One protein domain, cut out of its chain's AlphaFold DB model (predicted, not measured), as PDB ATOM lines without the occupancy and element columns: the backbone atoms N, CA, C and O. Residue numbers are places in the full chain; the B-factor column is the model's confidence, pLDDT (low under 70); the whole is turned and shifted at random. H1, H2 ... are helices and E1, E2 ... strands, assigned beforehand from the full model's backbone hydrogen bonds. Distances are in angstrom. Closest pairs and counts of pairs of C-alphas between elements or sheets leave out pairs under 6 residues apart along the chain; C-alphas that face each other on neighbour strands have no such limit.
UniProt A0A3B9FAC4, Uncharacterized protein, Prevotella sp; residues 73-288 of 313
ATOM      1  N   GLY A  73     137.834 179.210  96.597       92.00
ATOM      2  CA  GLY A  73     138.386 179.396  95.255       92.00
ATOM      3  C   GLY A  73     139.884 179.101  95.216       92.00
ATOM      4  O   GLY A  73     140.630 179.385  96.150       92.00
ATOM      5  N   ILE A  74     140.362 178.506  94.119       91.75
ATOM      6  CA  ILE A  74     141.729 177.965  94.083       91.75
ATOM      7  C   ILE A  74     142.826 179.036  94.007       91.75
ATOM      8  O   ILE A  74     143.979 178.725  94.304       91.75
ATOM      9  N   HIS A  75     142.489 180.259  93.596       89.19
ATOM     10  CA  HIS A  75     143.404 181.405  93.517       89.19
ATOM     11  C   HIS A  75     143.148 182.437  94.621       89.19
ATOM     12  O   HIS A  75     143.710 183.528  94.569       89.19
ATOM     13  N   ASP A  76     142.301 182.110  95.602       88.25
ATOM     14  CA  ASP A  76     142.126 182.948  96.784       88.25
ATOM     15  C   ASP A  76     143.456 183.108  97.546       88.25
ATOM     16  O   ASP A  76     144.352 182.268  97.437       88.25
ATOM     17  N   ALA A  77     143.598 184.180  98.332       87.75
ATOM     18  CA  ALA A  77     144.791 184.396  99.155       87.75
ATOM     19  C   ALA A  77     144.979 183.292 100.214       87.75
ATOM     20  O   ALA A  77     146.107 183.008 100.624       87.75
ATOM     21  N   ASN A  78     143.884 182.658 100.639       90.06
ATOM     22  CA  ASN A  78     143.868 181.504 101.522       90.06
ATOM     23  C   ASN A  78     142.925 180.422 100.948       90.06
ATOM     24  O   ASN A  78     141.778 180.298 101.390       90.06
ATOM     25  N   PRO A  79     143.369 179.625  99.957       94.19
ATOM     26  CA  PRO A  79     142.532 178.607  99.331       94.19
ATOM     27  C   PRO A  79     142.070 177.534 100.322       94.19
ATOM     28  O   PRO A  79     142.768 177.198 101.281       94.19
ATOM     29  N   THR A  80     140.917 176.929 100.056       97.44
ATOM     30  CA  THR A  80     140.485 175.711 100.750       97.44
ATOM     31  C   THR A  80     141.226 174.497 100.195       97.44
ATOM     32  O   THR A  80     141.099 174.166  99.014       97.44
ATOM     33  N   TYR A  81     141.941 173.791 101.067       98.50
ATOM     34  CA  TYR A  81     142.615 172.533 100.766       98.50
ATOM     35  C   TYR A  81     141.885 171.371 101.438       98.50
ATOM     36  O   TYR A  81     141.625 171.402 102.641       98.50
ATOM     37  N   ILE A  82     141.594 170.327 100.668       98.62
ATOM     38  CA  ILE A  82     141.109 169.041 101.175       98.62
ATOM     39  C   ILE A  82     142.255 168.046 101.022       98.62
ATOM     40  O   ILE A  82     142.648 167.719  99.899       98.62
ATOM     41  N   VAL A  83     142.806 167.613 102.157       98.38
ATOM     42  CA  VAL A  83     144.041 166.820 102.217       98.38
ATOM     43  C   VAL A  83     143.775 165.350 102.525       98.38
ATOM     44  O   VAL A  83     142.759 165.024 103.137       98.38
ATOM     45  N   ASN A  84     144.735 164.488 102.169       98.44
ATOM     46  CA  ASN A  84     144.685 163.019 102.224       98.44
ATOM     47  C   ASN A  84     143.742 162.379 101.204       98.44
ATOM     48  O   ASN A  84     142.749 162.972 100.780       98.44
ATOM     49  N   ASP A  85     144.040 161.130 100.851       98.62
ATOM     50  CA  ASP A  85     143.188 160.331  99.975       98.62
ATOM     51  C   ASP A  85     141.831 160.062 100.634       98.62
ATOM     52  O   ASP A  85     141.726 159.926 101.856       98.62
ATOM     53  N   PHE A  86     140.782 159.964  99.821       98.62
ATOM     54  CA  PHE A  86     139.455 159.605 100.307       98.62
ATOM     55  C   PHE A  86     138.608 158.922  99.246       98.62
ATOM     56  O   PHE A  86     138.817 159.066  98.040       98.62
ATOM     57  N   ASP A  87     137.605 158.200  99.732       98.44
ATOM     58  CA  ASP A  87     136.625 157.526  98.903       98.44
ATOM     59  C   ASP A  87     135.337 158.344  98.784       98.44
ATOM     60  O   ASP A  87     134.880 158.967  99.747       98.44
ATOM     61  N   VAL A  88     134.695 158.248  97.627       98.19
ATOM     62  CA  VAL A  88     133.299 158.633  97.419       98.19
ATOM     63  C   VAL A  88     132.497 157.365  97.174       98.19
ATOM     64  O   VAL A  88     132.796 156.623  96.245       98.19
ATOM     65  N   GLU A  89     131.479 157.120  97.993       96.88
ATOM     66  CA  GLU A  89     130.605 155.949  97.886       96.88
ATOM     67  C   GLU A  89     129.183 156.342  98.288       96.88
ATOM     68  O   GLU A  89     128.769 156.204  99.441       96.88
ATOM     69  N   ILE A  90     128.454 156.909  97.329       96.75
ATOM     70  CA  ILE A  90     127.069 157.352  97.497       96.75
ATOM     71  C   ILE A  90     126.144 156.234  96.988       96.75
ATOM     72  O   ILE A  90     126.400 155.694  95.909       96.75
ATOM     73  N   PRO A  91     125.080 155.861  97.724       93.19
ATOM     74  CA  PRO A  91     124.136 154.845  97.264       93.19
ATOM     75  C   PRO A  91     123.503 155.197  95.910       93.19
ATOM     76  O   PRO A  91     123.086 156.329  95.683       93.19
ATOM     77  N   ALA A  92     123.381 154.212  95.015       87.50
ATOM     78  CA  ALA A  92     122.940 154.432  93.632       87.50
ATOM     79  C   ALA A  92     121.486 154.931  93.487       87.50
ATOM     80  O   ALA A  92     121.107 155.412  92.424       87.50
ATOM     81  N   ASN A  93     120.664 154.796  94.532       90.31
ATOM     82  CA  ASN A  93     119.278 155.269  94.566       90.31
ATOM     83  C   ASN A  93     119.140 156.743  94.992       90.31
ATOM     84  O   ASN A  93     118.022 157.248  95.039       90.31
ATOM     85  N   VAL A  94     120.245 157.413  95.332       93.88
ATOM     86  CA  VAL A  94     120.267 158.837  95.688       93.88
ATOM     87  C   VAL A  94     120.125 159.682  94.424       93.88
ATOM     88  O   VAL A  94     120.837 159.466  93.443       93.88
ATOM     89  N   THR A  95     119.208 160.649  94.452       92.56
ATOM     90  CA  THR A  95     118.916 161.534  93.312       92.56
ATOM     91  C   THR A  95     119.623 162.883  93.396       92.56
ATOM     92  O   THR A  95     119.853 163.530  92.372       92.56
ATOM     93  N   GLU A  96     119.977 163.308  94.608       96.31
ATOM     94  CA  GLU A  96     120.805 164.478  94.864       96.31
ATOM     95  C   GLU A  96     122.213 164.266  94.305       96.31
ATOM     96  O   GLU A  96     122.693 163.143  94.133       96.31
ATOM     97  N   LYS A  97     122.901 165.371  94.026       94.31
ATOM     98  CA  LYS A  97     124.177 165.349  93.316       94.31
ATOM     99  C   LYS A  97     125.306 165.779  94.234       94.31
ATOM    100  O   LYS A  97     125.190 166.766  94.954       94.31
ATOM    101  N   LEU A  98     126.410 165.044  94.177       98.25
ATOM    102  CA  LEU A  98     127.666 165.488  94.764       98.25
ATOM    103  C   LEU A  98     128.237 166.619  93.911       98.25
ATOM    104  O   LEU A  98     128.345 166.474  92.689       98.25
ATOM    105  N   SER A  99     128.664 167.703  94.552       98.31
ATOM    106  CA  SER A  99     129.467 168.712  93.875       98.31
ATOM    107  C   SER A  99     130.620 169.215  94.724       98.31
ATOM    108  O   SER A  99     130.452 169.423  95.923       98.31
ATOM    109  N   PHE A 100     131.753 169.486  94.086       98.38
ATOM    110  CA  PHE A 100     132.838 170.279  94.658       98.38
ATOM    111  C   PHE A 100     133.007 171.551  93.842       98.38
ATOM    112  O   PHE A 100     133.079 171.482  92.611       98.38
ATOM    113  N   GLU A 101     133.115 172.695  94.512       97.88
ATOM    114  CA  GLU A 101     133.461 173.952  93.861       97.88
ATOM    115  C   GLU A 101     134.510 174.746  94.636       97.88
ATOM    116  O   GLU A 101     134.404 174.908  95.851       97.88
ATOM    117  N   GLY A 102     135.513 175.272  93.926       96.69
ATOM    118  CA  GLY A 102     136.499 176.187  94.505       96.69
ATOM    119  C   GLY A 102     137.458 175.539  95.509       96.69
ATOM    120  O   GLY A 102     137.986 176.238  96.376       96.69
ATOM    121  N   CYS A 103     137.678 174.226  95.418       98.00
ATOM    122  CA  CYS A 103     138.537 173.465  96.325       98.00
ATOM    123  C   CYS A 103     139.843 173.026  95.649       98.00
ATOM    124  O   CYS A 103     139.875 172.678  94.465       98.00
ATOM    125  N   ARG A 104     140.922 172.957  96.433       98.50
ATOM    126  CA  ARG A 104     142.153 172.240  96.077       98.50
ATOM    127  C   ARG A 104     142.150 170.870  96.754       98.50
ATOM    128  O   ARG A 104     142.393 170.769  97.953       98.50
ATOM    129  N   ILE A 105     141.866 169.814  96.002       98.56
ATOM    130  CA  ILE A 105     141.962 168.431  96.478       98.56
ATOM    131  C   ILE A 105     143.381 167.942  96.189       98.56
ATOM    132  O   ILE A 105     143.752 167.730  95.035       98.56
ATOM    133  N   THR A 106     144.193 167.811  97.239       98.19
ATOM    134  CA  THR A 106     145.654 167.634  97.111       98.19
ATOM    135  C   THR A 106     146.088 166.187  96.908       98.19
ATOM    136  O   THR A 106     147.267 165.915  96.703       98.19
ATOM    137  N   ASN A 107     145.141 165.262  96.995       98.25
ATOM    138  CA  ASN A 107     145.355 163.824  97.034       98.25
ATOM    139  C   ASN A 107     144.318 163.107  96.160       98.25
ATOM    140  O   ASN A 107     143.502 163.747  95.496       98.25
ATOM    141  N   THR A 108     144.360 161.777  96.126       98.44
ATOM    142  CA  THR A 108     143.492 161.003  95.239       98.44
ATOM    143  C   THR A 108     142.087 160.870  95.818       98.44
ATOM    144  O   THR A 108     141.886 160.308  96.896       98.44
ATOM    145  N   MET A 109     141.096 161.321  95.052       98.31
ATOM    146  CA  MET A 109     139.694 160.962  95.240       98.31
ATOM    147  C   MET A 109     139.405 159.660  94.486       98.31
ATOM    148  O   MET A 109     139.537 159.605  93.262       98.31
ATOM    149  N   THR A 110     138.983 158.619  95.202       98.44
ATOM    150  CA  THR A 110     138.612 157.330  94.602       98.44
ATOM    151  C   THR A 110     137.099 157.158  94.594       98.44
ATOM    152  O   THR A 110     136.446 157.232  95.631       98.44
ATOM    153  N   ILE A 111     136.525 156.901  93.424       97.75
ATOM    154  CA  ILE A 111     135.092 156.647  93.284       97.75
ATOM    155  C   ILE A 111     134.826 155.155  93.459       97.75
ATOM    156  O   ILE A 111     135.343 154.331  92.703       97.75
ATOM    157  N   LYS A 112     133.990 154.824  94.443       96.19
ATOM    158  CA  LYS A 112     133.506 153.475  94.734       96.19
ATOM    159  C   LYS A 112     131.998 153.409  94.505       96.19
ATOM    160  O   LYS A 112     131.263 154.344  94.812       96.19
ATOM    161  N   GLY A 113     131.527 152.299  93.946       93.81
ATOM    162  CA  GLY A 113     130.145 152.181  93.484       93.81
ATOM    163  C   GLY A 113     129.851 153.081  92.278       93.81
ATOM    164  O   GLY A 113     130.755 153.469  91.539       93.81
ATOM    165  N   THR A 114     128.573 153.380  92.037       94.81
ATOM    166  CA  THR A 114     128.165 154.253  90.924       94.81
ATOM    167  C   THR A 114     127.968 155.678  91.422       94.81
ATOM    168  O   THR A 114     127.053 155.932  92.198       94.81
ATOM    169  N   LEU A 115     128.797 156.603  90.940       96.44
ATOM    170  CA  LEU A 115     128.618 158.036  91.147       96.44
ATOM    171  C   LEU A 115     128.027 158.660  89.884       96.44
ATOM    172  O   LEU A 115     128.729 158.809  88.883       96.44
ATOM    173  N   SER A 116     126.753 159.035  89.946       94.88
ATOM    174  CA  SER A 116     126.032 159.609  88.811       94.88
ATOM    175  C   SER A 116     125.929 161.129  88.901       94.88
ATOM    176  O   SER A 116     125.609 161.666  89.958       94.88
ATOM    177  N   ASN A 117     126.120 161.819  87.774       93.19
ATOM    178  CA  ASN A 117     125.856 163.254  87.613       93.19
ATOM    179  C   ASN A 117     126.582 164.162  88.628       93.19
ATOM    180  O   ASN A 117     126.024 165.174  89.058       93.19
ATOM    181  N   ALA A 118     127.799 163.795  89.039       96.56
ATOM    182  CA  ALA A 118     128.606 164.615  89.939       96.56
ATOM    183  C   ALA A 118     129.233 165.813  89.210       96.56
ATOM    184  O   ALA A 118     129.653 165.690  88.056       96.56
ATOM    185  N   TYR A 119     129.340 166.946  89.911       96.44
ATOM    186  CA  TYR A 119     129.920 168.183  89.379       96.44
ATOM    187  C   TYR A 119     131.212 168.569  90.094       96.44
ATOM    188  O   TYR A 119     131.261 168.696  91.314       96.44
ATOM    189  N   PHE A 120     132.245 168.852  89.320       98.12
ATOM    190  CA  PHE A 120     133.498 169.413  89.796       98.12
ATOM    191  C   PHE A 120     133.717 170.720  89.051       98.12
ATOM    192  O   PHE A 120     133.955 170.725  87.846       98.12
ATOM    193  N   LEU A 121     133.588 171.829  89.766       96.50
ATOM    194  CA  LEU A 121     133.615 173.168  89.196       96.50
ATOM    195  C   LEU A 121     134.798 173.933  89.785       96.50
ATOM    196  O   LEU A 121     134.912 174.017  91.003       96.50
ATOM    197  N   LYS A 122     135.668 174.531  88.969       95.56
ATOM    198  CA  LYS A 122     136.656 175.501  89.488       95.56
ATOM    199  C   LYS A 122     137.583 174.909  90.554       95.56
ATOM    200  O   LYS A 122     137.940 175.583  91.517       95.56
ATOM    201  N   ASN A 123     137.915 173.624  90.418       97.81
ATOM    202  CA  ASN A 123     138.741 172.900  91.380       97.81
ATOM    203  C   ASN A 123     140.154 172.689  90.846       97.81
ATOM    204  O   ASN A 123     140.377 172.617  89.641       97.81
ATOM    205  N   SER A 124     141.083 172.479  91.773       97.81
ATOM    206  CA  SER A 124     142.363 171.840  91.491       97.81
ATOM    207  C   SER A 124     142.311 170.423  92.051       97.81
ATOM    208  O   SER A 124     141.993 170.237  93.227       97.81
ATOM    209  N   LEU A 125     142.558 169.426  91.206       98.44
ATOM    210  CA  LEU A 125     142.395 168.009  91.513       98.44
ATOM    211  C   LEU A 125     143.719 167.284  91.274       98.44
ATOM    212  O   LEU A 125     144.138 167.113  90.130       98.44
ATOM    213  N   ALA A 126     144.361 166.823  92.347       98.31
ATOM    214  CA  ALA A 126     145.587 166.037  92.235       98.31
ATOM    215  C   ALA A 126     145.336 164.666  91.586       98.31
ATOM    216  O   ALA A 126     146.128 164.217  90.763       98.31
ATOM    217  N   GLY A 127     144.228 164.007  91.933       97.94
ATOM    218  CA  GLY A 127     143.900 162.688  91.408       97.94
ATOM    219  C   GLY A 127     142.410 162.372  91.478       97.94
ATOM    220  O   GLY A 127     141.789 162.531  92.527       97.94
ATOM    221  N   VAL A 128     141.850 161.858  90.382       98.38
ATOM    222  CA  VAL A 128     140.519 161.230  90.349       98.38
ATOM    223  C   VAL A 128     140.659 159.811  89.815       98.38
ATOM    224  O   VAL A 128     141.128 159.614  88.698       98.38
ATOM    225  N   SER A 129     140.252 158.814  90.596       97.88
ATOM    226  CA  SER A 129     140.392 157.405  90.219       97.88
ATOM    227  C   SER A 129     139.065 156.667  90.245       97.88
ATOM    228  O   SER A 129     138.354 156.668  91.248       97.88
ATOM    229  N   VAL A 130     138.762 155.981  89.146       97.44
ATOM    230  CA  VAL A 130     137.628 155.064  89.018       97.44
ATOM    231  C   VAL A 130     138.144 153.752  88.441       97.44
ATOM    232  O   VAL A 130     138.521 153.702  87.268       97.44
ATOM    233  N   PHE A 131     138.169 152.680  89.239       94.25
ATOM    234  CA  PHE A 131     138.596 151.364  88.756       94.25
ATOM    235  C   PHE A 131     137.388 150.506  88.380       94.25
ATOM    236  O   PHE A 131     136.375 150.483  89.070       94.25
ATOM    237  N   SER A 132     137.507 149.738  87.295       87.81
ATOM    238  CA  SER A 132     136.411 148.898  86.789       87.81
ATOM    239  C   SER A 132     135.943 147.826  87.776       87.81
ATOM    240  O   SER A 132     134.808 147.368  87.680       87.81
ATOM    241  N   SER A 133     136.803 147.423  88.714       90.62
ATOM    242  CA  SER A 133     136.495 146.435  89.748       90.62
ATOM    243  C   SER A 133     135.680 146.997  90.910       90.62
ATOM    244  O   SER A 133     135.096 146.216  91.657       90.62
ATOM    245  N   ASN A 134     135.667 148.320  91.103       86.38
ATOM    246  CA  ASN A 134     135.159 148.926  92.332       86.38
ATOM    247  C   ASN A 134     134.266 150.155  92.129       86.38
ATOM    248  O   ASN A 134     133.616 150.560  93.092       86.38
ATOM    249  N   GLY A 135     134.176 150.721  90.924       93.88
ATOM    250  CA  GLY A 135     133.368 151.909  90.700       93.88
ATOM    251  C   GLY A 135     133.045 152.223  89.244       93.88
ATOM    252  O   GLY A 135     133.593 151.661  88.295       93.88
ATOM    253  N   LYS A 136     132.110 153.157  89.085       95.56
ATOM    254  CA  LYS A 136     131.687 153.753  87.820       95.56
ATOM    255  C   LYS A 136     131.395 155.230  88.065       95.56
ATOM    256  O   LYS A 136     130.619 155.564  88.955       95.56
ATOM    257  N   MET A 137     131.953 156.101  87.232       96.19
ATOM    258  CA  MET A 137     131.492 157.484  87.120       96.19
ATOM    259  C   MET A 137     130.503 157.568  85.966       96.19
ATOM    260  O   MET A 137     130.866 157.276  84.835       96.19
ATOM    261  N   ASP A 138     129.252 157.912  86.237       95.06
ATOM    262  CA  ASP A 138     128.205 157.982  85.221       95.06
ATOM    263  C   ASP A 138     127.838 159.442  84.968       95.06
ATOM    264  O   ASP A 138     127.209 160.087  85.804       95.06
ATOM    265  N   ASN A 139     128.258 159.977  83.823       94.06
ATOM    266  CA  ASN A 139     128.038 161.372  83.450       94.06
ATOM    267  C   ASN A 139     128.652 162.369  84.460       94.06
ATOM    268  O   ASN A 139     127.989 163.293  84.928       94.06
ATOM    269  N   GLY A 140     129.923 162.165  84.822       96.88
ATOM    270  CA  GLY A 140     130.668 163.139  85.627       96.88
ATOM    271  C   GLY A 140     130.998 164.399  84.825       96.88
ATOM    272  O   GLY A 140     131.335 164.306  83.646       96.88
ATOM    273  N   MET A 141     130.921 165.573  85.449       97.88
ATOM    274  CA  MET A 141     131.212 166.852  84.798       97.88
ATOM    275  C   MET A 141     132.333 167.598  85.516       97.88
ATOM    276  O   MET A 141     132.234 167.871  86.709       97.88
ATOM    277  N   PHE A 142     133.366 167.972  84.765       97.88
ATOM    278  CA  PHE A 142     134.503 168.767  85.220       97.88
ATOM    279  C   PHE A 142     134.544 170.051  84.400       97.88
ATOM    280  O   PHE A 142     134.732 169.991  83.188       97.88
ATOM    281  N   VAL A 143     134.328 171.201  85.036       95.88
ATOM    282  CA  VAL A 143     134.244 172.496  84.346       95.88
ATOM    283  C   VAL A 143     135.193 173.480  85.002       95.88
ATOM    284  O   VAL A 143     135.124 173.682  86.216       95.88
ATOM    285  N   ASN A 144     136.046 174.111  84.196       94.25
ATOM    286  CA  ASN A 144     137.091 175.013  84.675       94.25
ATOM    287  C   ASN A 144     137.937 174.332  85.760       94.25
ATOM    288  O   ASN A 144     138.034 174.835  86.865       94.25
ATOM    289  N   CYS A 145     138.471 173.140  85.511       95.69
ATOM    290  CA  CYS A 145     139.289 172.433  86.494       95.69
ATOM    291  C   CYS A 145     140.757 172.382  86.065       95.69
ATOM    292  O   CYS A 145     141.062 172.272  84.878       95.69
ATOM    293  N   ASP A 146     141.643 172.369  87.058       95.62
ATOM    294  CA  ASP A 146     143.037 171.966  86.905       95.62
ATOM    295  C   ASP A 146     143.167 170.521  87.391       95.62
ATOM    296  O   ASP A 146     143.182 170.255  88.595       95.62
ATOM    297  N   VAL A 147     143.211 169.571  86.458       97.12
ATOM    298  CA  VAL A 147     143.286 168.134  86.756       97.12
ATOM    299  C   VAL A 147     144.706 167.646  86.515       97.12
ATOM    300  O   VAL A 147     145.156 167.619  85.374       97.12
ATOM    301  N   TYR A 148     145.405 167.225  87.568       97.06
ATOM    302  CA  TYR A 148     146.759 166.685  87.434       97.06
ATOM    303  C   TYR A 148     146.778 165.216  87.008       97.06
ATOM    304  O   TYR A 148     147.639 164.830  86.231       97.06
ATOM    305  N   GLY A 149     145.841 164.406  87.504       97.06
ATOM    306  CA  GLY A 149     145.729 163.000  87.133       97.06
ATOM    307  C   GLY A 149     144.292 162.507  87.196       97.06
ATOM    308  O   GLY A 149     143.549 162.805  88.135       97.06
ATOM    309  N   MET A 150     143.883 161.731  86.195       98.12
ATOM    310  CA  MET A 150     142.536 161.165  86.146       98.12
ATOM    311  C   MET A 150     142.527 159.805  85.446       98.12
ATOM    312  O   MET A 150     142.951 159.671  84.303       98.12
ATOM    313  N   SER A 151     142.011 158.792  86.138       97.94
ATOM    314  CA  SER A 151     141.826 157.436  85.618       97.94
ATOM    315  C   SER A 151     140.342 157.088  85.574       97.94
ATOM    316  O   SER A 151     139.708 156.939  86.619       97.94
ATOM    317  N   LEU A 152     139.795 156.936  84.366       97.50
ATOM    318  CA  LEU A 152     138.404 156.544  84.131       97.50
ATOM    319  C   LEU A 152     138.361 155.148  83.506       97.50
ATOM    320  O   LEU A 152     138.648 154.965  82.326       97.50
ATOM    321  N   TYR A 153     138.015 154.130  84.289       96.25
ATOM    322  CA  TYR A 153     137.935 152.752  83.796       96.25
ATOM    323  C   TYR A 153     136.507 152.198  83.838       96.25
ATOM    324  O   TYR A 153     135.587 152.786  84.416       96.25
ATOM    325  N   GLY A 154     136.305 151.050  83.188       91.94
ATOM    326  CA  GLY A 154     135.056 150.291  83.255       91.94
ATOM    327  C   GLY A 154     133.923 150.889  82.423       91.94
ATOM    328  O   GLY A 154     134.029 151.019  81.212       91.94
ATOM    329  N   GLN A 155     132.792 151.198  83.052       93.69
ATOM    330  CA  GLN A 155     131.622 151.763  82.362       93.69
ATOM    331  C   GLN A 155     131.539 153.288  82.502       93.69
ATOM    332  O   GLN A 155     130.463 153.857  82.323       93.69
ATOM    333  N   SER A 156     132.654 153.928  82.858       97.06
ATOM    334  CA  SER A 156     132.675 155.340  83.217       97.06
ATOM    335  C   SER A 156     132.513 156.263  82.011       97.06
ATOM    336  O   SER A 156     133.047 155.976  80.938       97.06
ATOM    337  N   THR A 157     131.800 157.371  82.207       97.12
ATOM    338  CA  THR A 157     131.653 158.479  81.261       97.12
ATOM    339  C   THR A 157     131.883 159.813  81.965       97.12
ATOM    340  O   THR A 157     131.477 160.003  83.115       97.12
ATOM    341  N   ALA A 158     132.534 160.745  81.271       97.56
ATOM    342  CA  ALA A 158     132.782 162.083  81.796       97.56
ATOM    343  C   ALA A 158     132.812 163.141  80.690       97.56
ATOM    344  O   ALA A 158     133.170 162.854  79.547       97.56
ATOM    345  N   GLN A 159     132.466 164.367  81.064       97.94
ATOM    346  CA  GLN A 159     132.634 165.572  80.266       97.94
ATOM    347  C   GLN A 159     133.609 166.493  80.991       97.94
ATOM    348  O   GLN A 159     133.405 166.837  82.155       97.94
ATOM    349  N   ILE A 160     134.670 166.873  80.296       98.00
ATOM    350  CA  ILE A 160     135.707 167.766  80.777       98.00
ATOM    351  C   ILE A 160     135.680 168.997  79.880       98.00
ATOM    352  O   ILE A 160     135.885 168.896  78.672       98.00
ATOM    353  N   ILE A 161     135.377 170.148  80.463       95.44
ATOM    354  CA  ILE A 161     135.055 171.370  79.733       95.44
ATOM    355  C   ILE A 161     135.934 172.494  80.265       95.44
ATOM    356  O   ILE A 161     136.065 172.649  81.484       95.44
ATOM    357  N   ASN A 162     136.533 173.277  79.367       93.50
ATOM    358  CA  ASN A 162     137.325 174.459  79.720       93.50
ATOM    359  C   ASN A 162     138.394 174.163  80.773       93.50
ATOM    360  O   ASN A 162     138.597 174.929  81.706       93.50
ATOM    361  N   SER A 163     139.012 172.993  80.711       94.25
ATOM    362  CA  SER A 163     139.879 172.522  81.788       94.25
ATOM    363  C   SER A 163     141.294 172.326  81.283       94.25
ATOM    364  O   SER A 163     141.532 172.071  80.096       94.25
ATOM    365  N   TYR A 164     142.240 172.415  82.207       94.62
ATOM    366  CA  TYR A 164     143.542 171.826  81.993       94.62
ATOM    367  C   TYR A 164     143.528 170.385  82.506       94.62
ATOM    368  O   TYR A 164     143.045 170.115  83.609       94.62
ATOM    369  N   VAL A 165     144.099 169.463  81.729       96.12
ATOM    370  CA  VAL A 165     144.243 168.061  82.131       96.12
ATOM    371  C   VAL A 165     145.647 167.539  81.864       96.12
ATOM    372  O   VAL A 165     146.164 167.650  80.754       96.12
ATOM    373  N   GLU A 166     146.218 166.891  82.871       94.56
ATOM    374  CA  GLU A 166     147.440 166.098  82.806       94.56
ATOM    375  C   GLU A 166     147.184 164.657  83.280       94.56
ATOM    376  O   GLU A 166     146.139 164.349  83.857       94.56
ATOM    377  N   HIS A 167     148.110 163.751  82.931       93.38
ATOM    378  CA  HIS A 167     148.136 162.330  83.321       93.38
ATOM    379  C   HIS A 167     146.763 161.654  83.302       93.38
ATOM    380  O   HIS A 167     146.317 161.037  84.274       93.38
ATOM    381  N   PHE A 168     146.079 161.767  82.169       96.94
ATOM    382  CA  PHE A 168     144.793 161.126  81.972       96.94
ATOM    383  C   PHE A 168     144.941 159.728  81.359       96.94
ATOM    384  O   PHE A 168     145.760 159.487  80.470       96.94
ATOM    385  N   SER A 169     144.106 158.808  81.827       97.00
ATOM    386  CA  SER A 169     143.986 157.448  81.320       97.00
ATOM    387  C   SER A 169     142.514 157.059  81.261       97.00
ATOM    388  O   SER A 169     141.781 157.181  82.245       97.00
ATOM    389  N   ASN A 170     142.078 156.555  80.111       97.50
ATOM    390  CA  ASN A 170     140.737 156.028  79.926       97.50
ATOM    391  C   ASN A 170     140.801 154.653  79.273       97.50
ATOM    392  O   ASN A 170     141.432 154.429  78.243       97.50
ATOM    393  N   SER A 171     140.102 153.718  79.894       93.38
ATOM    394  CA  SER A 171     139.686 152.461  79.269       93.38
ATOM    395  C   SER A 171     138.209 152.186  79.552       93.38
ATOM    396  O   SER A 171     137.749 151.050  79.446       93.38
ATOM    397  N   GLY A 172     137.484 153.234  79.957       84.62
ATOM    398  CA  GLY A 172     136.051 153.240  80.152       84.62
ATOM    399  C   GLY A 172     135.270 153.411  78.847       84.62
ATOM    400  O   GLY A 172     135.717 153.021  77.765       84.62
ATOM    401  N   LYS A 173     134.080 154.012  78.960       94.25
ATOM    402  CA  LYS A 173     133.286 154.458  77.811       94.25
ATOM    403  C   LYS A 173     133.798 155.834  77.350       94.25
ATOM    404  O   LYS A 173     135.002 156.056  77.273       94.25
ATOM    405  N   LEU A 174     132.893 156.739  76.996       96.06
ATOM    406  CA  LEU A 174     133.217 158.040  76.436       96.06
ATOM    407  C   LEU A 174     133.727 159.010  77.509       96.06
ATOM    408  O   LEU A 174     132.999 159.325  78.452       96.06
ATOM    409  N   ALA A 175     134.928 159.544  77.299       98.06
ATOM    410  CA  ALA A 175     135.382 160.776  77.933       98.06
ATOM    411  C   ALA A 175     135.417 161.893  76.879       98.06
ATOM    412  O   ALA A 175     136.136 161.788  75.885       98.06
ATOM    413  N   SER A 176     134.609 162.934  77.067       98.06
ATOM    414  CA  SER A 176     134.535 164.073  76.149       98.06
ATOM    415  C   SER A 176     135.311 165.255  76.713       98.06
ATOM    416  O   SER A 176     135.142 165.605  77.878       98.06
ATOM    417  N   PHE A 177     136.156 165.857  75.887       98.06
ATOM    418  CA  PHE A 177     136.946 167.038  76.188       98.06
ATOM    419  C   PHE A 177     136.511 168.155  75.249       98.06
ATOM    420  O   PHE A 177     136.574 167.997  74.029       98.06
ATOM    421  N   VAL A 178     136.097 169.285  75.814       96.06
ATOM    422  CA  VAL A 178     135.660 170.459  75.057       96.06
ATOM    423  C   VAL A 178     136.426 171.665  75.563       96.06
ATOM    424  O   VAL A 178     136.399 171.938  76.762       96.06
ATOM    425  N   ASN A 179     137.099 172.387  74.663       94.62
ATOM    426  CA  ASN A 179     137.874 173.578  75.018       94.62
ATOM    427  C   ASN A 179     138.910 173.268  76.115       94.62
ATOM    428  O   ASN A 179     139.010 173.952  77.124       94.62
ATOM    429  N   CYS A 180     139.671 172.184  75.970       95.06
ATOM    430  CA  CYS A 180     140.654 171.772  76.982       95.06
ATOM    431  C   CYS A 180     142.091 171.987  76.511       95.06
ATOM    432  O   CYS A 180     142.388 171.859  75.323       95.06
ATOM    433  N   VAL A 181     142.990 172.240  77.460       94.81
ATOM    434  CA  VAL A 181     144.439 172.107  77.249       94.81
ATOM    435  C   VAL A 181     144.878 170.788  77.873       94.81
ATOM    436  O   VAL A 181     144.619 170.542  79.048       94.81
ATOM    437  N   ILE A 182     145.492 169.917  77.077       95.00
ATOM    438  CA  ILE A 182     145.775 168.530  77.453       95.00
ATOM    439  C   ILE A 182     147.275 168.274  77.373       95.00
ATOM    440  O   ILE A 182     147.866 168.261  76.290       95.00
ATOM    441  N   ASN A 183     147.873 168.003  78.528       93.44
ATOM    442  CA  ASN A 183     149.230 167.509  78.639       93.44
ATOM    443  C   ASN A 183     149.223 165.985  78.717       93.44
ATOM    444  O   ASN A 183     148.838 165.373  79.715       93.44
ATOM    445  N   THR A 184     149.693 165.344  77.659       91.00
ATOM    446  CA  THR A 184     149.750 163.880  77.627       91.00
ATOM    447  C   THR A 184     150.907 163.308  78.445       91.00
ATOM    448  O   THR A 184     150.861 162.130  78.792       91.00
ATOM    449  N   ASN A 185     151.945 164.109  78.718       89.19
ATOM    450  CA  ASN A 185     153.196 163.698  79.363       89.19
ATOM    451  C   ASN A 185     153.778 162.379  78.793       89.19
ATOM    452  O   ASN A 185     154.229 161.497  79.514       89.19
ATOM    453  N   GLY A 186     153.686 162.200  77.472       89.19
ATOM    454  CA  GLY A 186     154.143 161.014  76.743       89.19
ATOM    455  C   GLY A 186     153.124 159.871  76.639       89.19
ATOM    456  O   GLY A 186     153.328 158.943  75.855       89.19
ATOM    457  N   TYR A 187     151.994 159.943  77.343       90.50
ATOM    458  CA  TYR A 187     151.047 158.832  77.506       90.50
ATOM    459  C   TYR A 187     149.760 158.956  76.674       90.50
ATOM    460  O   TYR A 187     148.714 158.442  77.061       90.50
ATOM    461  N   ALA A 188     149.814 159.581  75.494       92.38
ATOM    462  CA  ALA A 188     148.633 159.752  74.631       92.38
ATOM    463  C   ALA A 188     147.895 158.433  74.304       92.38
ATOM    464  O   ALA A 188     146.675 158.418  74.173       92.38
ATOM    465  N   HIS A 189     148.613 157.305  74.255       93.06
ATOM    466  CA  HIS A 189     148.053 155.974  74.003       93.06
ATOM    467  C   HIS A 189     147.092 155.467  75.101       93.06
ATOM    468  O   HIS A 189     146.360 154.499  74.873       93.06
ATOM    469  N   LEU A 190     147.078 156.097  76.283       95.31
ATOM    470  CA  LEU A 190     146.173 155.763  77.388       95.31
ATOM    471  C   LEU A 190     144.792 156.420  77.265       95.31
ATOM    472  O   LEU A 190     143.873 156.034  77.977       95.31
ATOM    473  N   TYR A 191     144.607 157.374  76.356       96.06
ATOM    474  CA  TYR A 191     143.354 158.113  76.182       96.06
ATOM    475  C   TYR A 191     142.385 157.336  75.280       96.06
ATOM    476  O   TYR A 191     142.022 157.809  74.211       96.06
ATOM    477  N   LYS A 192     141.997 156.104  75.624       96.38
ATOM    478  CA  LYS A 192     141.086 155.325  74.761       96.38
ATOM    479  C   LYS A 192     139.674 155.905  74.832       96.38
ATOM    480  O   LYS A 192     139.283 156.409  75.876       96.38
ATOM    481  N   CYS A 193     138.888 155.773  73.764       96.38
ATOM    482  CA  CYS A 193     137.466 156.155  73.746       96.38
ATOM    483  C   CYS A 193     137.220 157.639  74.099       96.38
ATOM    484  O   CYS A 193     136.237 157.967  74.766       96.38
ATOM    485  N   CYS A 194     138.125 158.530  73.683       98.00
ATOM    486  CA  CYS A 194     138.026 159.961  73.955       98.00
ATOM    487  C   CYS A 194     137.504 160.748  72.749       98.00
ATOM    488  O   CYS A 194     137.823 160.447  71.598       98.00
ATOM    489  N   GLN A 195     136.736 161.797  73.015       98.19
ATOM    490  CA  GLN A 195     136.363 162.798  72.019       98.19
ATOM    491  C   GLN A 195     137.001 164.128  72.397       98.19
ATOM    492  O   GLN A 195     136.869 164.560  73.537       98.19
ATOM    493  N   PHE A 196     137.660 164.774  71.441       98.00
ATOM    494  CA  PHE A 196     138.279 166.083  71.628       98.00
ATOM    495  C   PHE A 196     137.629 167.106  70.697       98.00
ATOM    496  O   PHE A 196     137.552 166.882  69.487       98.00
ATOM    497  N   VAL A 197     137.172 168.228  71.246       96.50
ATOM    498  CA  VAL A 197     136.584 169.340  70.490       96.50
ATOM    499  C   VAL A 197     137.238 170.637  70.939       96.50
ATOM    500  O   VAL A 197     137.237 170.945  72.130       96.50
ATOM    501  N   ASN A 198     137.786 171.400  69.989       95.75
ATOM    502  CA  ASN A 198     138.458 172.676  70.259       95.75
ATOM    503  C   ASN A 198     139.584 172.548  71.307       95.75
ATOM    504  O   ASN A 198     139.763 173.428  72.146       95.75
ATOM    505  N   CYS A 199     140.318 171.435  71.331       95.50
ATOM    506  CA  CYS A 199     141.369 171.198  72.324       95.50
ATOM    507  C   CYS A 199     142.758 171.582  71.808       95.50
ATOM    508  O   CYS A 199     143.035 171.502  70.611       95.50
ATOM    509  N   ILE A 200     143.662 171.904  72.730       94.88
ATOM    510  CA  ILE A 200     145.100 171.995  72.467       94.88
ATOM    511  C   ILE A 200     145.781 170.807  73.145       94.88
ATOM    512  O   ILE A 200     145.559 170.578  74.334       94.88
ATOM    513  N   MET A 201     146.613 170.059  72.420       93.31
ATOM    514  CA  MET A 201     147.336 168.901  72.959       93.31
ATOM    515  C   MET A 201     148.848 169.093  72.886       93.31
ATOM    516  O   MET A 201     149.378 169.490  71.849       93.31
ATOM    517  N   TYR A 202     149.548 168.754  73.971       91.00
ATOM    518  CA  TYR A 202     151.007 168.834  74.049       91.00
ATOM    519  C   TYR A 202     151.629 167.724  74.912       91.00
ATOM    520  O   TYR A 202     150.960 166.805  75.402       91.00
ATOM    521  N   GLY A 203     152.956 167.782  75.058       86.56
ATOM    522  CA  GLY A 203     153.714 166.894  75.946       86.56
ATOM    523  C   GLY A 203     153.929 165.489  75.387       86.56
ATOM    524  O   GLY A 203     154.159 164.558  76.148       86.56
ATOM    525  N   MET A 204     153.832 165.307  74.070       83.06
ATOM    526  CA  MET A 204     153.922 163.992  73.429       83.06
ATOM    527  C   MET A 204     155.359 163.671  73.018       83.06
ATOM    528  O   MET A 204     156.031 164.494  72.399       83.06
ATOM    529  N   SER A 205     155.810 162.450  73.324       76.19
ATOM    530  CA  SER A 205     157.121 161.920  72.928       76.19
ATOM    531  C   SER A 205     156.935 160.720  71.996       76.19
ATOM    532  O   SER A 205     156.969 159.568  72.419       76.19
ATOM    533  N   GLY A 206     156.605 160.989  70.729       73.00
ATOM    534  CA  GLY A 206     156.415 159.973  69.684       73.00
ATOM    535  C   GLY A 206     155.121 159.144  69.759       73.00
ATOM    536  O   GLY A 206     154.744 158.538  68.756       73.00
ATOM    537  N   GLY A 207     154.417 159.134  70.894       81.81
ATOM    538  CA  GLY A 207     153.103 158.496  71.041       81.81
ATOM    539  C   GLY A 207     151.984 159.215  70.278       81.81
ATOM    540  O   GLY A 207     152.110 160.384  69.931       81.81
ATOM    541  N   TYR A 208     150.870 158.522  70.050       90.62
ATOM    542  CA  TYR A 208     149.680 159.043  69.369       90.62
ATOM    543  C   TYR A 208     148.409 158.658  70.130       90.62
ATOM    544  O   TYR A 208     148.383 157.657  70.854       90.62
ATOM    545  N   PHE A 209     147.348 159.443  69.953       94.81
ATOM    546  CA  PHE A 209     146.031 159.088  70.471       94.81
ATOM    547  C   PHE A 209     145.500 157.823  69.760       94.81
ATOM    548  O   PHE A 209     145.707 157.672  68.552       94.81
ATOM    549  N   PRO A 210     144.840 156.888  70.470       95.25
ATOM    550  CA  PRO A 210     144.314 155.662  69.871       95.25
ATOM    551  C   PRO A 210     143.250 155.912  68.794       95.25
ATOM    552  O   PRO A 210     142.514 156.894  68.851       95.25
ATOM    553  N   SER A 211     143.066 154.946  67.890       96.81
ATOM    554  CA  SER A 211     142.005 154.966  66.869       96.81
ATOM    555  C   SER A 211     140.587 154.924  67.426       96.81
ATOM    556  O   SER A 211     139.637 155.257  66.725       96.81
ATOM    557  N   THR A 212     140.432 154.598  68.708       96.75
ATOM    558  CA  THR A 212     139.161 154.717  69.426       96.75
ATOM    559  C   THR A 212     138.781 156.162  69.755       96.75
ATOM    560  O   THR A 212     137.716 156.378  70.326       96.75
ATOM    561  N   CYS A 213     139.625 157.144  69.426       97.69
ATOM    562  CA  CYS A 213     139.336 158.558  69.641       97.69
ATOM    563  C   CYS A 213     138.715 159.238  68.420       97.69
ATOM    564  O   CYS A 213     138.824 158.750  67.295       97.69
ATOM    565  N   SER A 214     138.176 160.434  68.656       97.88
ATOM    566  CA  SER A 214     137.832 161.427  67.631       97.88
ATOM    567  C   SER A 214     138.365 162.812  68.013       97.88
ATOM    568  O   SER A 214     138.504 163.113  69.200       97.88
ATOM    569  N   ALA A 215     138.673 163.648  67.021       97.69
ATOM    570  CA  ALA A 215     139.146 165.016  67.220       97.69
ATOM    571  C   ALA A 215     138.538 165.981  66.191       97.69
ATOM    572  O   ALA A 215     138.571 165.716  64.989       97.69
ATOM    573  N   MET A 216     138.033 167.121  66.661       96.69
ATOM    574  CA  MET A 216     137.483 168.195  65.833       96.69
ATOM    575  C   MET A 216     138.042 169.547  66.286       96.69
ATOM    576  O   MET A 216     138.055 169.835  67.483       96.69
ATOM    577  N   ASN A 217     138.516 170.372  65.348       95.88
ATOM    578  CA  ASN A 217     139.071 171.708  65.629       95.88
ATOM    579  C   ASN A 217     140.190 171.710  66.688       95.88
ATOM    580  O   ASN A 217     140.318 172.638  67.482       95.88
ATOM    581  N   CYS A 218     140.996 170.649  66.741       96.00
ATOM    582  CA  CYS A 218     142.065 170.530  67.727       96.00
ATOM    583  C   CYS A 218     143.417 170.997  67.172       96.00
ATOM    584  O   CYS A 218     143.678 170.912  65.968       96.00
ATOM    585  N   VAL A 219     144.296 171.452  68.064       95.00
ATOM    586  CA  VAL A 219     145.654 171.899  67.736       95.00
ATOM    587  C   VAL A 219     146.667 171.021  68.458       95.00
ATOM    588  O   VAL A 219     146.726 170.998  69.685       95.00
ATOM    589  N   ASP A 220     147.479 170.302  67.689       93.44
ATOM    590  CA  ASP A 220     148.632 169.568  68.205       93.44
ATOM    591  C   ASP A 220     149.864 170.479  68.193       93.44
ATOM    592  O   ASP A 220     150.308 170.940  67.136       93.44
ATOM    593  N   VAL A 221     150.421 170.738  69.373       91.38
ATOM    594  CA  VAL A 221     151.646 171.536  69.534       91.38
ATOM    595  C   VAL A 221     152.862 170.695  69.916       91.38
ATOM    596  O   VAL A 221     153.909 171.217  70.299       91.38
ATOM    597  N   SER A 222     152.744 169.369  69.832       84.12
ATOM    598  CA  SER A 222     153.866 168.470  70.068       84.12
ATOM    599  C   SER A 222     154.946 168.626  68.996       84.12
ATOM    600  O   SER A 222     154.668 168.819  67.811       84.12
ATOM    601  N   GLY A 223     156.212 168.472  69.399       80.06
ATOM    602  CA  GLY A 223     157.346 168.586  68.475       80.06
ATOM    603  C   GLY A 223     157.307 167.575  67.321       80.06
ATOM    604  O   GLY A 223     157.789 167.875  66.232       80.06
ATOM    605  N   TYR A 224     156.691 166.408  67.536       82.88
ATOM    606  CA  TYR A 224     156.554 165.351  66.529       82.88
ATOM    607  C   TYR A 224     155.376 165.553  65.569       82.88
ATOM    608  O   TYR A 224     155.345 164.893  64.529       82.88
ATOM    609  N   LYS A 225     154.424 166.446  65.889       83.88
ATOM    610  CA  LYS A 225     153.262 166.776  65.043       83.88
ATOM    611  C   LYS A 225     152.504 165.541  64.546       83.88
ATOM    612  O   LYS A 225     152.091 165.457  63.389       83.88
ATOM    613  N   ASN A 226     152.383 164.530  65.400       85.81
ATOM    614  CA  ASN A 226     151.821 163.230  65.045       85.81
ATOM    615  C   ASN A 226     150.700 162.788  65.988       85.81
ATOM    616  O   ASN A 226     150.217 161.658  65.868       85.81
ATOM    617  N   ALA A 227     150.252 163.664  66.892       85.62
ATOM    618  CA  ALA A 227     149.324 163.296  67.950       85.62
ATOM    619  C   ALA A 227     148.034 162.676  67.440       85.62
ATOM    620  O   ALA A 227     147.531 161.684  67.972       85.62
ATOM    621  N   LEU A 228     147.533 163.276  66.369       89.88
ATOM    622  CA  LEU A 228     146.230 163.008  65.792       89.88
ATOM    623  C   LEU A 228     146.315 162.019  64.617       89.88
ATOM    624  O   LEU A 228     145.353 161.881  63.865       89.88
ATOM    625  N   ASN A 229     147.463 161.362  64.402       89.56
ATOM    626  CA  ASN A 229     147.685 160.538  63.208       89.56
ATOM    627  C   ASN A 229     146.894 159.229  63.217       89.56
ATOM    628  O   ASN A 229     146.490 158.770  62.155       89.56
ATOM    629  N   ASN A 230     146.684 158.633  64.391       92.88
ATOM    630  CA  ASN A 230     146.004 157.342  64.521       92.88
ATOM    631  C   ASN A 230     144.525 157.474  64.925       92.88
ATOM    632  O   ASN A 230     143.843 156.465  65.045       92.88
ATOM    633  N   ILE A 231     144.021 158.692  65.140       94.88
ATOM    634  CA  ILE A 231     142.611 158.956  65.459       94.88
ATOM    635  C   ILE A 231     141.735 158.574  64.255       94.88
ATOM    636  O   ILE A 231     142.077 158.902  63.120       94.88
ATOM    637  N   SER A 232     140.603 157.900  64.491       91.25
ATOM    638  CA  SER A 232     139.738 157.400  63.408       91.25
ATOM    639  C   SER A 232     138.916 158.492  62.722       91.25
ATOM    640  O   SER A 232     138.745 158.451  61.506       91.25
ATOM    641  N   LEU A 233     138.434 159.477  63.485       93.56
ATOM    642  CA  LEU A 233     137.707 160.639  62.975       93.56
ATOM    643  C   LEU A 233     138.459 161.919  63.339       93.56
ATOM    644  O   LEU A 233     138.560 162.267  64.516       93.56
ATOM    645  N   LYS A 234     138.980 162.613  62.326       94.38
ATOM    646  CA  LYS A 234     139.731 163.861  62.479       94.38
ATOM    647  C   LYS A 234     139.199 164.915  61.520       94.38
ATOM    648  O   LYS A 234     139.323 164.751  60.308       94.38
ATOM    649  N   GLU A 235     138.698 166.016  62.063       95.44
ATOM    650  CA  GLU A 235     138.142 167.124  61.284       95.44
ATOM    651  C   GLU A 235     138.778 168.453  61.701       95.44
ATOM    652  O   GLU A 235     138.927 168.738  62.888       95.44
ATOM    653  N   ASN A 236     139.193 169.255  60.715       94.81
ATOM    654  CA  ASN A 236     139.733 170.607  60.909       94.81
ATOM    655  C   ASN A 236     140.805 170.725  62.020       94.81
ATOM    656  O   ASN A 236     140.844 171.682  62.789       94.81
ATOM    657  N   CYS A 237     141.665 169.716  62.144       94.75
ATOM    658  CA  CYS A 237     142.756 169.734  63.111       94.75
ATOM    659  C   CYS A 237     144.027 170.309  62.485       94.75
ATOM    660  O   CYS A 237     144.311 170.073  61.308       94.75
ATOM    661  N   SER A 238     144.811 171.026  63.284       94.38
ATOM    662  CA  SER A 238     146.026 171.703  62.828       94.38
ATOM    663  C   SER A 238     147.213 171.435  63.749       94.38
ATOM    664  O   SER A 238     147.084 170.803  64.797       94.38
ATOM    665  N   TYR A 239     148.384 171.910  63.329       93.00
ATOM    666  CA  TYR A 239     149.626 171.797  64.080       93.00
ATOM    667  C   TYR A 239     150.224 173.186  64.305       93.00
ATOM    668  O   TYR A 239     150.190 174.032  63.404       93.00
ATOM    669  N   ALA A 240     150.807 173.411  65.479       92.00
ATOM    670  CA  ALA A 240     151.540 174.636  65.801       92.00
ATOM    671  C   ALA A 240     152.817 174.322  66.598       92.00
ATOM    672  O   ALA A 240     153.112 173.158  66.869       92.00
ATOM    673  N   GLY A 241     153.617 175.342  66.905       90.06
ATOM    674  CA  GLY A 241     154.691 175.223  67.886       90.06
ATOM    675  C   GLY A 241     154.200 175.567  69.293       90.06
ATOM    676  O   GLY A 241     153.073 176.023  69.483       90.06
ATOM    677  N   MET A 242     155.058 175.350  70.291       88.50
ATOM    678  CA  MET A 242     154.785 175.744  71.683       88.50
ATOM    679  C   MET A 242     154.766 177.268  71.885       88.50
ATOM    680  O   MET A 242     154.325 177.737  72.927       88.50
ATOM    681  N   ASP A 243     155.217 178.032  70.891       88.62
ATOM    682  CA  ASP A 243     155.243 179.495  70.844       88.62
ATOM    683  C   ASP A 243     153.852 180.145  70.763       88.62
ATOM    684  O   ASP A 243     153.746 181.364  70.835       88.62
ATOM    685  N   ILE A 244     152.776 179.354  70.656       91.12
ATOM    686  CA  ILE A 244     151.399 179.866  70.726       91.12
ATOM    687  C   ILE A 244     150.968 180.280  72.140       91.12
ATOM    688  O   ILE A 244     149.961 180.972  72.286       91.12
ATOM    689  N   PHE A 245     151.677 179.829  73.178       89.94
ATOM    690  CA  PHE A 245     151.388 180.181  74.567       89.94
ATOM    691  C   PHE A 245     152.142 181.447  74.982       89.94
ATOM    692  O   PHE A 245     153.268 181.684  74.542       89.94
ATOM    693  N   GLN A 246     151.527 182.253  75.849       84.94
ATOM    694  CA  GLN A 246     152.209 183.379  76.480       84.94
ATOM    695  C   GLN A 246     153.243 182.863  77.475       84.94
ATOM    696  O   GLN A 246     152.909 182.128  78.409       84.94
ATOM    697  N   GLU A 247     154.493 183.291  77.282       67.50
ATOM    698  CA  GLU A 247     155.644 182.845  78.071       67.50
ATOM    699  C   GLU A 247     155.811 181.307  78.001       67.50
ATOM    700  O   GLU A 247     155.042 180.594  77.360       67.50
ATOM    701  N   SER A 248     156.824 180.721  78.638       58.09
ATOM    702  CA  SER A 248     156.969 179.251  78.666       58.09
ATOM    703  C   SER A 248     155.919 178.553  79.552       58.09
ATOM    704  O   SER A 248     156.126 177.415  79.978       58.09
ATOM    705  N   ASN A 249     154.806 179.227  79.865       62.62
ATOM    706  CA  ASN A 249     153.807 178.795  80.827       62.62
ATOM    707  C   ASN A 249     152.466 178.501  80.136       62.62
ATOM    708  O   ASN A 249     151.539 179.305  80.141       62.62
ATOM    709  N   VAL A 250     152.359 177.283  79.601       60.44
ATOM    710  CA  VAL A 250     151.190 176.675  78.917       60.44
ATOM    711  C   VAL A 250     149.856 176.752  79.681       60.44
ATOM    712  O   VAL A 250     148.793 176.443  79.146       60.44
ATOM    713  N   TRP A 251     149.912 177.162  80.944       63.81
ATOM    714  CA  TRP A 251     148.799 177.282  81.872       63.81
ATOM    715  C   TRP A 251     148.167 178.674  81.902       63.81
ATOM    716  O   TRP A 251     147.029 178.791  82.362       63.81
ATOM    717  N   ASN A 252     148.892 179.700  81.447       69.25
ATOM    718  CA  ASN A 252     148.503 181.098  81.611       69.25
ATOM    719  C   ASN A 252     147.542 181.553  80.511       69.25
ATOM    720  O   ASN A 252     146.376 181.800  80.804       69.25
ATOM    721  N   ASP A 253     148.009 181.655  79.263       84.50
ATOM    722  CA  ASP A 253     147.198 182.157  78.149       84.50
ATOM    723  C   ASP A 253     147.812 181.831  76.773       84.50
ATOM    724  O   ASP A 253     148.957 181.383  76.682       84.50
ATOM    725  N   LEU A 254     147.062 182.083  75.698       89.88
ATOM    726  CA  LEU A 254     147.549 182.121  74.314       89.88
ATOM    727  C   LEU A 254     148.030 183.525  73.925       89.88
ATOM    728  O   LEU A 254     147.510 184.528  74.425       89.88
ATOM    729  N   THR A 255     148.989 183.613  72.999       91.88
ATOM    730  CA  THR A 255     149.335 184.899  72.367       91.88
ATOM    731  C   THR A 255     148.139 185.456  71.594       91.88
ATOM    732  O   THR A 255     147.254 184.703  71.172       91.88
ATOM    733  N   ASP A 256     148.099 186.769  71.380       92.25
ATOM    734  CA  ASP A 256     146.994 187.404  70.651       92.25
ATOM    735  C   ASP A 256     146.903 186.889  69.204       92.25
ATOM    736  O   ASP A 256     145.809 186.626  68.696       92.25
ATOM    737  N   GLU A 257     148.049 186.630  68.563       94.12
ATOM    738  CA  GLU A 257     148.098 186.016  67.235       94.12
ATOM    739  C   GLU A 257     147.524 184.594  67.249       94.12
ATOM    740  O   GLU A 257     146.792 184.209  66.333       94.12
ATOM    741  N   ALA A 258     147.831 183.807  68.285       93.38
ATOM    742  CA  ALA A 258     147.312 182.453  68.424       93.38
ATOM    743  C   ALA A 258     145.800 182.448  68.684       93.38
ATOM    744  O   ALA A 258     145.090 181.662  68.055       93.38
ATOM    745  N   LYS A 259     145.298 183.356  69.532       92.94
ATOM    746  CA  LYS A 259     143.857 183.528  69.784       92.94
ATOM    747  C   LYS A 259     143.089 183.871  68.513       92.94
ATOM    748  O   LYS A 259     142.011 183.333  68.306       92.94
ATOM    749  N   ALA A 260     143.642 184.734  67.660       94.25
ATOM    750  CA  ALA A 260     143.005 185.114  66.400       94.25
ATOM    751  C   ALA A 260     143.055 183.998  65.341       94.25
ATOM    752  O   ALA A 260     142.162 183.890  64.503       94.25
ATOM    753  N   LYS A 261     144.112 183.179  65.354       95.38
ATOM    754  CA  LYS A 261     144.360 182.156  64.330       95.38
ATOM    755  C   LYS A 261     143.681 180.821  64.622       95.38
ATOM    756  O   LYS A 261     143.160 180.190  63.705       95.38
ATOM    757  N   TYR A 262     143.748 180.354  65.865       94.19
ATOM    758  CA  TYR A 262     143.295 179.023  66.253       94.19
ATOM    759  C   TYR A 262     141.923 179.118  66.912       94.19
ATOM    760  O   TYR A 262     141.804 179.190  68.134       94.19
ATOM    761  N   LEU A 263     140.890 179.131  66.071       93.88
ATOM    762  CA  LEU A 263     139.501 179.259  66.497       93.88
ATOM    763  C   LEU A 263     138.786 177.904  66.528       93.88
ATOM    764  O   LEU A 263     138.922 177.068  65.627       93.88
ATOM    765  N   GLY A 264     138.002 177.701  67.577       91.56
ATOM    766  CA  GLY A 264     137.058 176.609  67.704       91.56
ATOM    767  C   GLY A 264     135.876 176.752  66.748       91.56
ATOM    768  O   GLY A 264     135.705 177.760  66.061       91.56
ATOM    769  N   ILE A 265     135.026 175.726  66.714       89.75
ATOM    770  CA  ILE A 265     133.790 175.730  65.906       89.75
ATOM    771  C   ILE A 265     132.821 176.862  66.285       89.75
ATOM    772  O   ILE A 265     131.939 177.211  65.507       89.75
ATOM    773  N   ASP A 266     132.982 177.418  67.482       88.69
ATOM    774  CA  ASP A 266     132.183 178.503  68.046       88.69
ATOM    775  C   ASP A 266     132.759 179.898  67.741       88.69
ATOM    776  O   ASP A 266     132.204 180.902  68.181       88.69
ATOM    777  N   GLY A 267     133.862 179.974  66.987       91.12
ATOM    778  CA  GLY A 267     134.533 181.228  66.645       91.12
ATOM    779  C   GLY A 267     135.350 181.840  67.786       91.12
ATOM    780  O   GLY A 267     135.857 182.949  67.630       91.12
ATOM    781  N   THR A 268     135.498 181.140  68.912       92.69
ATOM    782  CA  THR A 268     136.346 181.556  70.041       92.69
ATOM    783  C   THR A 268     137.698 180.832  70.007       92.69
ATOM    784  O   THR A 268     137.828 179.846  69.284       92.69
ATOM    785  N   PRO A 269     138.729 181.276  70.749       92.81
ATOM    786  CA  PRO A 269     140.012 180.572  70.785       92.81
ATOM    787  C   PRO A 269     139.888 179.110  71.243       92.81
ATOM    788  O   PRO A 269     139.136 178.800  72.161       92.81
ATOM    789  N   VAL A 270     140.657 178.197  70.647       93.31
ATOM    790  CA  VAL A 270     140.741 176.802  71.123       93.31
ATOM    791  C   VAL A 270     141.405 176.695  72.505       93.31
ATOM    792  O   VAL A 270     142.080 177.606  72.985       93.31
ATOM    793  N   GLY A 271     141.277 175.528  73.133       91.81
ATOM    794  CA  GLY A 271     141.761 175.266  74.483       91.81
ATOM    795  C   GLY A 271     140.850 175.898  75.529       91.81
ATOM    796  O   GLY A 271     139.727 176.289  75.231       91.81
ATOM    797  N   LYS A 272     141.338 176.025  76.767       88.25
ATOM    798  CA  LYS A 272     140.544 176.572  77.883       88.25
ATOM    799  C   LYS A 272     140.217 178.063  77.746       88.25
ATOM    800  O   LYS A 272     139.557 178.619  78.607       88.25
ATOM    801  N   PHE A 273     140.690 178.722  76.695       84.62
ATOM    802  CA  PHE A 273     140.610 180.172  76.525       84.62
ATOM    803  C   PHE A 273     139.364 180.632  75.758       84.62
ATOM    804  O   PHE A 273     139.096 181.831  75.705       84.62
ATOM    805  N   GLY A 274     138.608 179.701  75.171       82.25
ATOM    806  CA  GLY A 274     137.350 179.977  74.482       82.25
ATOM    807  C   GLY A 274     136.147 179.275  75.102       82.25
ATOM    808  O   GLY A 274     136.147 178.898  76.274       82.25
ATOM    809  N   GLY A 275     135.104 179.110  74.295       81.38
ATOM    810  CA  GLY A 275     133.795 178.625  74.696       81.38
ATOM    811  C   GLY A 275     132.823 179.725  75.105       81.38
ATOM    812  O   GLY A 275     133.185 180.860  75.400       81.38
ATOM    813  N   MET A 276     131.545 179.345  75.187       69.81
ATOM    814  CA  MET A 276     130.479 180.205  75.725       69.81
ATOM    815  C   MET A 276     130.622 180.471  77.230       69.81
ATOM    816  O   MET A 276     129.992 181.381  77.761       69.81
ATOM    817  N   ILE A 277     131.418 179.657  77.922       68.88
ATOM    818  CA  ILE A 277     131.743 179.822  79.334       68.88
ATOM    819  C   ILE A 277     133.222 180.205  79.376       68.88
ATOM    820  O   ILE A 277     134.047 179.369  79.027       68.88
ATOM    821  N   PRO A 278     133.596 181.427  79.774       67.44
ATOM    822  CA  PRO A 278     135.003 181.768  79.942       67.44
ATOM    823  C   PRO A 278     135.649 180.909  81.036       67.44
ATOM    824  O   PRO A 278     135.010 180.594  82.050       67.44
ATOM    825  N   TYR A 279     136.930 180.564  80.875       73.56
ATOM    826  CA  TYR A 279     137.704 180.010  81.983       73.56
ATOM    827  C   TYR A 279     137.780 181.033  83.111       73.56
ATOM    828  O   TYR A 279     138.402 182.087  83.001       73.56
ATOM    829  N   ASN A 280     137.090 180.715  84.197       76.06
ATOM    830  CA  ASN A 280     136.958 181.555  85.367       76.06
ATOM    831  C   ASN A 280     136.970 180.661  86.605       76.06
ATOM    832  O   ASN A 280     136.105 179.792  86.760       76.06
ATOM    833  N   MET A 281     137.943 180.904  87.479       80.19
ATOM    834  CA  MET A 281     138.145 180.160  88.722       80.19
ATOM    835  C   MET A 281     137.533 180.852  89.945       80.19
ATOM    836  O   MET A 281     137.591 180.300  91.043       80.19
ATOM    837  N   THR A 282     136.916 182.027  89.780       81.44
ATOM    838  CA  THR A 282     136.124 182.679  90.827       81.44
ATOM    839  C   THR A 282     134.880 181.837  91.113       81.44
ATOM    840  O   THR A 282     134.092 181.610  90.188       81.44
ATOM    841  N   PRO A 283     134.664 181.367  92.355       82.06
ATOM    842  CA  PRO A 283     133.490 180.572  92.706       82.06
ATOM    843  C   PRO A 283     132.165 181.252  92.335       82.06
ATOM    844  O   PRO A 283     132.048 182.475  92.341       82.06
ATOM    845  N   SER A 284     131.166 180.448  91.971       83.50
ATOM    846  CA  SER A 284     129.848 180.917  91.521       83.50
ATOM    847  C   SER A 284     128.949 181.394  92.663       83.50
ATOM    848  O   SER A 284     128.013 182.155  92.434       83.50
ATOM    849  N   TYR A 285     129.225 180.968  93.893       79.31
ATOM    850  CA  TYR A 285     128.467 181.356  95.077       79.31
ATOM    851  C   TYR A 285     129.081 182.584  95.764       79.31
ATOM    852  O   TYR A 285     130.281 182.835  95.625       79.31
ATOM    853  N   PRO A 286     128.273 183.340  96.532       75.81
ATOM    854  CA  PRO A 286     128.761 184.473  97.305       75.81
ATOM    855  C   PRO A 286     129.883 184.083  98.275       75.81
ATOM    856  O   PRO A 286     129.757 183.133  99.046       75.81
ATOM    857  N   GLN A 287     130.959 184.860  98.246       73.06
ATOM    858  CA  GLN A 287     132.142 184.766  99.093       73.06
ATOM    859  C   GLN A 287     132.194 185.964 100.034       73.06
ATOM    860  O   GLN A 287     131.959 187.098  99.607       73.06
ATOM    861  N   ILE A 288     132.548 185.731 101.298       65.94
ATOM    862  CA  ILE A 288     132.888 186.816 102.223       65.94
ATOM    863  C   ILE A 288     134.302 187.285 101.875       65.94
ATOM    864  O   ILE A 288     135.267 186.558 102.083       65.94
TER     865      ILE A 288
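What this domain is: This is residues 73 to 288 of the 313 residues of an uncharacterized protein of Prevotella sp (UniProt A0A3B9FAC4). The backbone winds in stacked turns, a solenoid with the parallel sheet E3 E5 E7 E9 E12 E14 E16 E17 along one wall; branched sheet E1 E2 E4 E6 E8 E11 and sheet E10 E13 E15, both parallel, make other walls. After H1, residues 262 to 288 run back toward the first turns. The 216 printed residues have little regular structure, 85 in named elements: seventeen strands, then one helix, mostly strand. The whole is compact, radius of gyration of the C-alphas 16.8 A, spanning 45 by 42 by 28 A.

How they stand to each other: E1, residues 80 to 83, is parallel to E4, residues 103 to 116; N 104 and O 80 are 2.9 A apart. E9, residues 158 to 161, is parallel to E12, residues 175 to 178; N 160 and O 176 are 2.8 A apart. H1, residues 256 to 261, has its O i to N i+4 pairs within hydrogen-bond range and is not on the sheets.

Where its parts are: E1 begins at C-alpha 80 (140.485, 175.711, 100.750); H1 ends at C-alpha 261 (144.360, 182.156, 64.330). E4 measures 20.1 A.

The domain as a whole: The printed part has no cut. Links E15 to E16, E16 to E17 and E17 to H1 are long. Residues 247 to 252, 276 to 278 and 288 have pLDDT under 70.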